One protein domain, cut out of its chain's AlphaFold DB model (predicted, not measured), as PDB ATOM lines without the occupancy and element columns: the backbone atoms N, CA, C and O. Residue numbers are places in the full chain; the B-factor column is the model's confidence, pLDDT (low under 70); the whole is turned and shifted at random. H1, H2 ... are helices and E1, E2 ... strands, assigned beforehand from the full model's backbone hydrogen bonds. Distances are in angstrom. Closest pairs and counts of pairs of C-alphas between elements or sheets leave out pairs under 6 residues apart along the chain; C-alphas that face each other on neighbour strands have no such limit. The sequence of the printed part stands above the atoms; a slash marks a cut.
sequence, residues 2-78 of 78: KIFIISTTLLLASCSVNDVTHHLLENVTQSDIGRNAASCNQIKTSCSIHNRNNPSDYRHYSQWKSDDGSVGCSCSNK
ATOM      1  N   LYS A   2     156.450  29.035 300.212       51.97
ATOM      2  CA  LYS A   2     155.760  28.396 299.067       51.97
ATOM      3  C   LYS A   2     154.350  27.851 299.377       51.97
ATOM      4  O   LYS A   2     153.452  28.023 298.569       51.97
ATOM      5  N   ILE A   3     154.145  27.265 300.562       62.50
ATOM      6  CA  ILE A   3     152.844  26.698 300.978       62.50
ATOM      7  C   ILE A   3     151.789  27.792 301.200       62.50
ATOM      8  O   ILE A   3     150.637  27.617 300.817       62.50
ATOM      9  N   PHE A   4     152.191  28.945 301.746       62.12
ATOM     10  CA  PHE A   4     151.273  30.068 301.939       62.12
ATOM     11  C   PHE A   4     150.737  30.579 300.602       62.12
ATOM     12  O   PHE A   4     149.538  30.762 300.485       62.12
ATOM     13  N   ILE A   5     151.587  30.689 299.576       67.88
ATOM     14  CA  ILE A   5     151.187  31.156 298.238       67.88
ATOM     15  C   ILE A   5     150.139  30.224 297.607       67.88
ATOM     16  O   ILE A   5     149.167  30.706 297.034       67.88
ATOM     17  N   ILE A   6     150.303  28.904 297.757       67.06
ATOM     18  CA  ILE A   6     149.363  27.900 297.230       67.06
ATOM     19  C   ILE A   6     148.025  27.945 297.983       67.06
ATOM     20  O   ILE A   6     146.963  27.783 297.387       67.06
ATOM     21  N   SER A   7     148.060  28.194 299.295       63.25
ATOM     22  CA  SER A   7     146.842  28.286 300.102       63.25
ATOM     23  C   SER A   7     146.036  29.549 299.787       63.25
ATOM     24  O   SER A   7     144.807  29.503 299.798       63.25
ATOM     25  N   THR A   8     146.702  30.665 299.472       62.59
ATOM     26  CA  THR A   8     146.016  31.904 299.087       62.59
ATOM     27  C   THR A   8     145.378  31.778 297.707       62.59
ATOM     28  O   THR A   8     144.223  32.156 297.542       62.59
ATOM     29  N   THR A   9     146.066  31.197 296.717       64.19
ATOM     30  CA  THR A   9     145.495  31.034 295.367       64.19
ATOM     31  C   THR A   9     144.276  30.113 295.345       64.19
ATOM     32  O   THR A   9     143.350  30.366 294.577       64.19
ATOM     33  N   LEU A  10     144.223  29.099 296.217       60.69
ATOM     34  CA  LEU A  10     143.056  28.223 296.337       60.69
ATOM     35  C   LEU A  10     141.828  28.955 296.908       60.69
ATOM     36  O   LEU A  10     140.718  28.732 296.438       60.69
ATOM     37  N   LEU A  11     142.020  29.854 297.883       60.19
ATOM     38  CA  LEU A  11     140.922  30.625 298.480       60.19
ATOM     39  C   LEU A  11     140.297  31.625 297.497       60.19
ATOM     40  O   LEU A  11     139.086  31.829 297.520       60.19
ATOM     41  N   LEU A  12     141.110  32.244 296.634       60.06
ATOM     42  CA  LEU A  12     140.629  33.217 295.649       60.06
ATOM     43  C   LEU A  12     139.806  32.577 294.515       60.06
ATOM     44  O   LEU A  12     138.918  33.234 293.978       60.06
ATOM     45  N   ALA A  13     140.051  31.307 294.174       58.34
ATOM     46  CA  ALA A  13     139.291  30.599 293.137       58.34
ATOM     47  C   ALA A  13     137.846  30.263 293.563       58.34
ATOM     48  O   ALA A  13     136.967  30.133 292.715       58.34
ATOM     49  N   SER A  14     137.578  30.162 294.867       55.72
ATOM     50  CA  SER A  14     136.258  29.811 295.412       55.72
ATOM     51  C   SER A  14     135.238  30.951 295.344       55.72
ATOM     52  O   SER A  14     134.040  30.701 295.438       55.72
ATOM     53  N   CYS A  15     135.685  32.203 295.198       57.06
ATOM     54  CA  CYS A  15     134.784  33.359 295.189       57.06
ATOM     55  C   CYS A  15     134.148  33.633 293.819       57.06
ATOM     56  O   CYS A  15     133.108  34.278 293.765       57.06
ATOM     57  N   SER A  16     134.727  33.150 292.716       53.66
ATOM     58  CA  SER A  16     134.257  33.473 291.357       53.66
ATOM     59  C   SER A  16     133.238  32.484 290.783       53.66
ATOM     60  O   SER A  16     132.615  32.767 289.763       53.66
ATOM     61  N   VAL A  17     133.027  31.329 291.420       53.25
ATOM     62  CA  VAL A  17     132.118  30.279 290.911       53.25
ATOM     63  C   VAL A  17     130.637  30.598 291.140       53.25
ATOM     64  O   VAL A  17     129.771  30.056 290.449       53.25
ATOM     65  N   ASN A  18     130.330  31.487 292.088       51.22
ATOM     66  CA  ASN A  18     128.948  31.784 292.458       51.22
ATOM     67  C   ASN A  18     128.223  32.617 291.380       51.22
ATOM     68  O   ASN A  18     127.068  32.335 291.069       51.22
ATOM     69  N   ASP A  19     128.917  33.567 290.745       48.69
ATOM     70  CA  ASP A  19     128.353  34.408 289.675       48.69
ATOM     71  C   ASP A  19     128.141  33.645 288.357       48.69
ATOM     72  O   ASP A  19     127.115  33.797 287.693       48.69
ATOM     73  N   VAL A  20     129.079  32.766 287.981       50.62
ATOM     74  CA  VAL A  20     129.003  32.020 286.708       50.62
ATOM     75  C   VAL A  20     127.826  31.039 286.701       50.62
ATOM     76  O   VAL A  20     127.161  30.856 285.681       50.62
ATOM     77  N   THR A  21     127.528  30.439 287.855       51.06
ATOM     78  CA  THR A  21     126.418  29.488 287.995       51.06
ATOM     79  C   THR A  21     125.059  30.178 287.839       51.06
ATOM     80  O   THR A  21     124.154  29.609 287.233       51.06
ATOM     81  N   HIS A  22     124.921  31.418 288.321       47.03
ATOM     82  CA  HIS A  22     123.692  32.208 288.201       47.03
ATOM     83  C   HIS A  22     123.353  32.537 286.742       47.03
ATOM     84  O   HIS A  22     122.243  32.254 286.291       47.03
ATOM     85  N   HIS A  23     124.326  33.048 285.985       50.50
ATOM     86  CA  HIS A  23     124.113  33.399 284.580       50.50
ATOM     87  C   HIS A  23     123.826  32.186 283.692       50.50
ATOM     88  O   HIS A  23     123.031  32.281 282.758       50.50
ATOM     89  N   LEU A  24     124.447  31.035 283.972       48.47
ATOM     90  CA  LEU A  24     124.162  29.807 283.230       48.47
ATOM     91  C   LEU A  24     122.756  29.279 283.528       48.47
ATOM     92  O   LEU A  24     122.077  28.836 282.604       48.47
ATOM     93  N   LEU A  25     122.288  29.354 284.776       50.09
ATOM     94  CA  LEU A  25     120.964  28.843 285.129       50.09
ATOM     95  C   LEU A  25     119.836  29.689 284.521       50.09
ATOM     96  O   LEU A  25     118.896  29.115 283.973       50.09
ATOM     97  N   GLU A  26     119.945  31.022 284.542       51.56
ATOM     98  CA  GLU A  26     118.952  31.912 283.912       51.56
ATOM     99  C   GLU A  26     118.895  31.720 282.390       51.56
ATOM    100  O   GLU A  26     117.814  31.677 281.804       51.56
ATOM    101  N   ASN A  27     120.052  31.525 281.746       50.66
ATOM    102  CA  ASN A  27     120.136  31.371 280.292       50.66
ATOM    103  C   ASN A  27     119.631  29.993 279.814       50.66
ATOM    104  O   ASN A  27     118.996  29.891 278.768       50.66
ATOM    105  N   VAL A  28     119.845  28.932 280.603       53.94
ATOM    106  CA  VAL A  28     119.364  27.576 280.275       53.94
ATOM    107  C   VAL A  28     117.873  27.402 280.586       53.94
ATOM    108  O   VAL A  28     117.186  26.677 279.871       53.94
ATOM    109  N   THR A  29     117.347  28.067 281.620       54.88
ATOM    110  CA  THR A  29     115.936  27.922 282.041       54.88
ATOM    111  C   THR A  29     115.012  29.023 281.521       54.88
ATOM    112  O   THR A  29     113.811  28.976 281.791       54.88
ATOM    113  N   GLN A  30     115.544  30.022 280.801       61.47
ATOM    114  CA  GLN A  30     114.823  31.239 280.395       61.47
ATOM    115  C   GLN A  30     114.032  31.881 281.549       61.47
ATOM    116  O   GLN A  30     112.950  32.437 281.343       61.47
ATOM    117  N   SER A  31     114.549  31.757 282.769       61.84
ATOM    118  CA  SER A  31     113.851  32.152 283.987       61.84
ATOM    119  C   SER A  31     114.642  33.222 284.708       61.84
ATOM    120  O   SER A  31     115.804  33.000 285.032       61.84
ATOM    121  N   ASP A  32     114.001  34.353 284.992       73.94
ATOM    122  CA  ASP A  32     114.582  35.382 285.857       73.94
ATOM    123  C   ASP A  32     114.453  34.916 287.311       73.94
ATOM    124  O   ASP A  32     113.332  34.613 287.739       73.94
ATOM    125  N   ILE A  33     115.553  34.856 288.072       79.00
ATOM    126  CA  ILE A  33     115.548  34.372 289.467       79.00
ATOM    127  C   ILE A  33     116.033  35.466 290.423       79.00
ATOM    128  O   ILE A  33     117.145  35.975 290.318       79.00
ATOM    129  N   GLY A  34     115.219  35.782 291.431       80.25
ATOM    130  CA  GLY A  34     115.563  36.732 292.493       80.25
ATOM    131  C   GLY A  34     115.730  36.039 293.843       80.25
ATOM    132  O   GLY A  34     115.030  35.071 294.139       80.25
ATOM    133  N   ARG A  35     116.653  36.534 294.679       79.44
ATOM    134  CA  ARG A  35     116.953  35.999 296.029       79.44
ATOM    135  C   ARG A  35     116.757  37.014 297.164       79.44
ATOM    136  O   ARG A  35     117.267  36.843 298.268       79.44
ATOM    137  N   ASN A  36     116.021  38.096 296.914       83.12
ATOM    138  CA  ASN A  36     115.613  39.051 297.945       83.12
ATOM    139  C   ASN A  36     114.306  39.773 297.570       83.12
ATOM    140  O   ASN A  36     113.919  39.822 296.402       83.12
ATOM    141  N   ALA A  37     113.643  40.396 298.551       82.31
ATOM    142  CA  ALA A  37     112.344  41.045 298.348       82.31
ATOM    143  C   ALA A  37     112.352  42.137 297.257       82.31
ATOM    144  O   ALA A  37     111.390  42.244 296.497       82.31
ATOM    145  N   ALA A  38     113.432  42.918 297.150       84.94
ATOM    146  CA  ALA A  38     113.552  43.973 296.145       84.94
ATOM    147  C   ALA A  38     113.651  43.397 294.722       84.94
ATOM    148  O   ALA A  38     112.884  43.794 293.844       84.94
ATOM    149  N   SER A  39     114.528  42.408 294.519       84.88
ATOM    150  CA  SER A  39     114.685  41.681 293.253       84.88
ATOM    151  C   SER A  39     113.381  41.001 292.840       84.88
ATOM    152  O   SER A  39     112.961  41.111 291.692       84.88
ATOM    153  N   CYS A  40     112.656  40.410 293.790       87.44
ATOM    154  CA  CYS A  40     111.372  39.782 293.508       87.44
ATOM    155  C   CYS A  40     110.287  40.768 293.108       87.44
ATOM    156  O   CYS A  40     109.483  40.466 292.229       87.44
ATOM    157  N   ASN A  41     110.285  41.972 293.678       89.62
ATOM    158  CA  ASN A  41     109.349  43.006 293.255       89.62
ATOM    159  C   ASN A  41     109.628  43.482 291.815       89.62
ATOM    160  O   ASN A  41     108.696  43.705 291.036       89.62
ATOM    161  N   GLN A  42     110.908  43.581 291.441       88.12
ATOM    162  CA  GLN A  42     111.317  43.897 290.069       88.12
ATOM    163  C   GLN A  42     110.923  42.782 289.093       88.12
ATOM    164  O   GLN A  42     110.261  43.063 288.094       88.12
ATOM    165  N   ILE A  43     111.236  41.522 289.414       89.62
ATOM    166  CA  ILE A  43     110.895  40.358 288.580       89.62
ATOM    167  C   ILE A  43     109.381  40.227 288.425       89.62
ATOM    168  O   ILE A  43     108.898  40.061 287.310       89.62
ATOM    169  N   LYS A  44     108.602  40.388 289.500       91.25
ATOM    170  CA  LYS A  44     107.132  40.361 289.446       91.25
ATOM    171  C   LYS A  44     106.577  41.401 288.473       91.25
ATOM    172  O   LYS A  44     105.673  41.105 287.689       91.25
ATOM    173  N   THR A  45     107.122  42.614 288.525       90.88
ATOM    174  CA  THR A  45     106.717  43.711 287.638       90.88
ATOM    175  C   THR A  45     107.091  43.404 286.190       90.88
ATOM    176  O   THR A  45     106.232  43.481 285.314       90.88
ATOM    177  N   SER A  46     108.337  42.987 285.948       89.06
ATOM    178  CA  SER A  46     108.835  42.611 284.619       89.06
ATOM    179  C   SER A  46     108.013  41.474 284.000       89.06
ATOM    180  O   SER A  46     107.541  41.591 282.872       89.06
ATOM    181  N   CYS A  47     107.733  40.425 284.776       90.44
ATOM    182  CA  CYS A  47     106.940  39.267 284.363       90.44
ATOM    183  C   CYS A  47     105.517  39.669 283.941       90.44
ATOM    184  O   CYS A  47     105.015  39.246 282.901       90.44
ATOM    185  N   SER A  48     104.878  40.551 284.717       91.88
ATOM    186  CA  SER A  48     103.547  41.081 284.401       91.88
ATOM    187  C   SER A  48     103.541  41.904 283.107       91.88
ATOM    188  O   SER A  48     102.658  41.729 282.263       91.88
ATOM    189  N   ILE A  49     104.547  42.766 282.913       90.75
ATOM    190  CA  ILE A  49     104.704  43.562 281.685       90.75
ATOM    191  C   ILE A  49     104.945  42.647 280.482       90.75
ATOM    192  O   ILE A  49     104.315  42.834 279.441       90.75
ATOM    193  N   HIS A  50     105.805  41.636 280.628       90.12
ATOM    194  CA  HIS A  50     106.071  40.659 279.577       90.12
ATOM    195  C   HIS A  50     104.790  39.938 279.153       90.12
ATOM    196  O   HIS A  50     104.464  39.958 277.971       90.12
ATOM    197  N   ASN A  51     104.021  39.399 280.101       91.00
ATOM    198  CA  ASN A  51     102.768  38.689 279.821       91.00
ATOM    199  C   ASN A  51     101.700  39.582 279.185       91.00
ATOM    200  O   ASN A  51     100.892  39.118 278.384       91.00
ATOM    201  N   ARG A  52     101.683  40.871 279.540       91.88
ATOM    202  CA  ARG A  52     100.777  41.848 278.932       91.88
ATOM    203  C   ARG A  52     101.139  42.133 277.475       91.88
ATOM    204  O   ARG A  52     100.236  42.317 276.665       91.88
ATOM    205  N   ASN A  53     102.430  42.185 277.157       92.56
ATOM    206  CA  ASN A  53     102.920  42.484 275.812       92.56
ATOM    207  C   ASN A  53     102.986  41.237 274.915       92.56
ATOM    208  O   ASN A  53     102.801  41.355 273.709       92.56
ATOM    209  N   ASN A  54     103.211  40.058 275.501       90.56
ATOM    210  CA  ASN A  54     103.401  38.783 274.808       90.56
ATOM    211  C   ASN A  54     102.481  37.701 275.408       90.56
ATOM    212  O   ASN A  54     102.951  36.778 276.071       90.56
ATOM    213  N   PRO A  55     101.156  37.788 275.204       86.69
ATOM    214  CA  PRO A  55     100.216  36.823 275.777       86.69
ATOM    215  C   PRO A  55     100.379  35.398 275.222       86.69
ATOM    216  O   PRO A  55      99.938  34.450 275.869       86.69
ATOM    217  N   SER A  56     101.007  35.232 274.050       89.31
ATOM    218  CA  SER A  56     101.355  33.922 273.480       89.31
ATOM    219  C   SER A  56     102.465  33.199 274.249       89.31
ATOM    220  O   SER A  56     102.473  31.974 274.262       89.31
ATOM    221  N   ASP A  57     103.342  33.946 274.926       86.88
ATOM    222  CA  ASP A  57     104.510  33.438 275.659       86.88
ATOM    223  C   ASP A  57     104.338  33.697 277.160       86.88
ATOM    224  O   ASP A  57     105.168  34.320 277.827       86.88
ATOM    225  N   TYR A  58     103.191  33.275 277.694       88.00
ATOM    226  CA  TYR A  58     102.842  33.541 279.083       88.00
ATOM    227  C   TYR A  58     103.824  32.872 280.059       88.00
ATOM    228  O   TYR A  58     103.970  31.649 280.093       88.00
ATOM    229  N   ARG A  59     104.412  33.687 280.937       89.25
ATOM    230  CA  ARG A  59     105.304  33.274 282.021       89.25
ATOM    231  C   ARG A  59     104.582  33.241 283.360       89.25
ATOM    232  O   ARG A  59     103.810  34.137 283.701       89.25
ATOM    233  N   HIS A  60     104.869  32.235 284.168       90.50
ATOM    234  CA  HIS A  60     104.355  32.117 285.520       90.50
ATOM    235  C   HIS A  60     105.332  32.724 286.532       90.50
ATOM    236  O   HIS A  60     106.497  32.335 286.596       90.50
ATOM    237  N   TYR A  61     104.840  33.662 287.344       92.06
ATOM    238  CA  TYR A  61     105.583  34.181 288.490       92.06
ATOM    239  C   TYR A  61     105.315  33.324 289.729       92.06
ATOM    240  O   TYR A  61     104.160  33.137 290.116       92.06
ATOM    241  N   SER A  62     106.378  32.880 290.391       91.88
ATOM    242  CA  SER A  62     106.328  32.164 291.664       91.88
ATOM    243  C   SER A  62     107.256  32.819 292.687       91.88
ATOM    244  O   SER A  62     108.274  33.422 292.345       91.88
ATOM    245  N   GLN A  63     106.885  32.727 293.963       91.69
ATOM    246  CA  GLN A  63     107.661  33.256 295.080       91.69
ATOM    247  C   GLN A  63     107.610  32.264 296.235       91.69
ATOM    248  O   GLN A  63     106.545  31.745 296.567       91.69
ATOM    249  N   TRP A  64     108.756  32.016 296.853       90.94
ATOM    250  CA  TRP A  64     108.909  31.102 297.975       90.94
ATOM    251  C   TRP A  64     109.813  31.715 299.041       90.94
ATOM    252  O   TRP A  64     110.544  32.679 298.807       90.94
ATOM    253  N   LYS A  65     109.738  31.159 300.247       90.81
ATOM    254  CA  LYS A  65     110.655  31.487 301.334       90.81
ATOM    255  C   LYS A  65     111.687  30.371 301.427       90.81
ATOM    256  O   LYS A  65     111.309  29.204 301.465       90.81
ATOM    257  N   SER A  66     112.958  30.737 301.406       81.75
ATOM    258  CA  SER A  66     114.082  29.818 301.551       81.75
ATOM    259  C   SER A  66     114.310  29.470 303.024       81.75
ATOM    260  O   SER A  66     113.902  30.214 303.922       81.75
ATOM    261  N   ASP A  67     115.007  28.360 303.271       82.00
ATOM    262  CA  ASP A  67     115.297  27.853 304.621       82.00
ATOM    263  C   ASP A  67     116.168  28.806 305.457       82.00
ATOM    264  O   ASP A  67     116.068  28.841 306.681       82.00
ATOM    265  N   ASP A  68     116.981  29.636 304.800       79.12
ATOM    266  CA  ASP A  68     117.786  30.701 305.414       79.12
ATOM    267  C   ASP A  68     116.971  31.971 305.750       79.12
ATOM    268  O   ASP A  68     117.515  32.972 306.215       79.12
ATOM    269  N   GLY A  69     115.656  31.950 305.511       80.69
ATOM    270  CA  GLY A  69     114.750  33.076 305.714       80.69
ATOM    271  C   GLY A  69     114.731  34.088 304.566       80.69
ATOM    272  O   GLY A  69     113.920  35.021 304.613       80.69
ATOM    273  N   SER A  70     115.564  33.907 303.536       80.94
ATOM    274  CA  SER A  70     115.539  34.730 302.329       80.94
ATOM    275  C   SER A  70     114.273  34.477 301.503       80.94
ATOM    276  O   SER A  70     113.550  33.494 301.680       80.94
ATOM    277  N   VAL A  71     113.965  35.410 300.605       87.25
ATOM    278  CA  VAL A  71     112.827  35.301 299.687       87.25
ATOM    279  C   VAL A  71     113.369  34.972 298.309       87.25
ATOM    280  O   VAL A  71     114.121  35.765 297.746       87.25
ATOM    281  N   GLY A  72     112.967  33.823 297.778       89.75
ATOM    282  CA  GLY A  72     113.219  33.422 296.405       89.75
ATOM    283  C   GLY A  72     112.018  33.721 295.515       89.75
ATOM    284  O   GLY A  72     110.870  33.691 295.960       89.75
ATOM    285  N   CYS A  73     112.267  34.011 294.250       89.62
ATOM    286  CA  CYS A  73     111.225  34.159 293.245       89.62
ATOM    287  C   CYS A  73     111.743  33.787 291.866       89.62
ATOM    288  O   CYS A  73     112.942  33.876 291.600       89.62
ATOM    289  N   SER A  74     110.818  33.427 290.984       89.31
ATOM    290  CA  SER A  74     111.111  33.204 289.576       89.31
ATOM    291  C   SER A  74     109.984  33.676 288.670       89.31
ATOM    292  O   SER A  74     108.819  33.652 289.069       89.31
ATOM    293  N   CYS A  75     110.329  34.076 287.448       89.94
ATOM    294  CA  CYS A  75     109.399  34.221 286.331       89.94
ATOM    295  C   CYS A  75     109.836  33.263 285.223       89.94
ATOM    296  O   CYS A  75     110.860  33.505 284.588       89.94
ATOM    297  N   SER A  76     109.087  32.183 285.003       87.62
ATOM    298  CA  SER A  76     109.474  31.113 284.078       87.62
ATOM    299  C   SER A  76     108.335  30.730 283.142       87.62
ATOM    300  O   SER A  76     107.161  30.872 283.487       87.62
ATOM    301  N   ASN A  77     108.665  30.205 281.963       80.12
ATOM    302  CA  ASN A  77     107.680  29.502 281.140       80.12
ATOM    303  C   ASN A  77     107.161  28.282 281.925       80.12
ATOM    304  O   ASN A  77     107.901  27.696 282.721       80.12
ATOM    305  N   LYS A  78     105.874  27.967 281.776       61.50
ATOM    306  CA  LYS A  78     105.236  26.851 282.483       61.50
ATOM    307  C   LYS A  78     105.583  25.506 281.853       61.50
ATOM    308  O   LYS A  78     105.662  25.460 280.606       61.50
TER     309      LYS A  78
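AT A GLANCE: This is residues 2 to 78 of the 78 residues of an uncharacterized protein of Alteromonas sp. B31-7 (UniProt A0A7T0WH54). A small three-stranded sheet has one long helix, H3, packed along one of its faces, and from this compact head a long arm made by H1 and the first part of H2 sticks out, residues 2 to 21. The last part of H2, residues 22 to 29, only grazes the sheet. The printed part has 77 residues, with three named helices and three named strands in the order H1, H2, E1, H3, E2, E3; the sheet's order is E1, E3, E2, antiparallel throughout, and the class is mixed, helices and strands. The whole is only just extended, close to loose, with a radius of gyration of the C-alphas of 17.5 A, and the C-alphas span 61 by 26 by 17 A, the arm making much of the length.

HOW THE PARTS SIT: The sheet has inner strand E3, residues 71 to 77, between edge strands E1, residues 32 to 34, and E2, residues 59 to 65. E2 and E3 form a hairpin, antiparallel at 161 degrees, with N 62 and O 74 2.9 A apart, within hydrogen-bond range. E1 and E3 are antiparallel at 172 degrees, with N 34 and O 73 within hydrogen-bond range at 3.0 A. H3, residues 37 to 53, is on the sheet at a height of 8.3 A, over E3 and E2, and runs along the strands, at 12 degrees to E3 on the local plane; with H3 on one face, sheet and helix make two layers. The closest C-alphas of H3 and E3 are those of Cys 40 and Cys 73, 5.6 A apart. E1, H3 and E2 make a split strand-helix-strand unit, two strands running the same way with a helix between them in the chain and E3 between them in the sheet; its crossover is right-handed. H2, residues 17 to 29, only grazes the sheet; its closest C-alpha pair with E1 is Glu 26 and Asp 32, 5.9 A apart. H2 and H3 are apart. H1, residues 2 to 13, is not on the sheet, and H1 and H2 meet only through their link. Every O i to N i+4 pair is within hydrogen-bond range in H1 and H3, and 8 of 9 are in H2.

IN THESE COORDINATES: H1 begins at C-alpha 2, (155.760, 28.396, 299.067), and is 17.6 A long from first to last C-alpha. H2 measures 18.6 A and H3 24.5 A, the latter from C-alpha 37 at (112.344, 41.045, 298.348). E1 measures 6.8 A; E2 and E3 each measure 20.1 A, and E3 ends at C-alpha 77, (107.680, 29.502, 281.140).

THE WHOLE: The two C-alphas farthest apart are those of Lys 2 and Pro 55, at 60.8 A. Without residues 2 to 21, which stand free, the body spans 36 by 22 by 16 A. The printed part has no cut, and its five links between named elements are tight. The mean pLDDT of the printed part is 74.8; residues 2 to 31 and residue 78 are under 70.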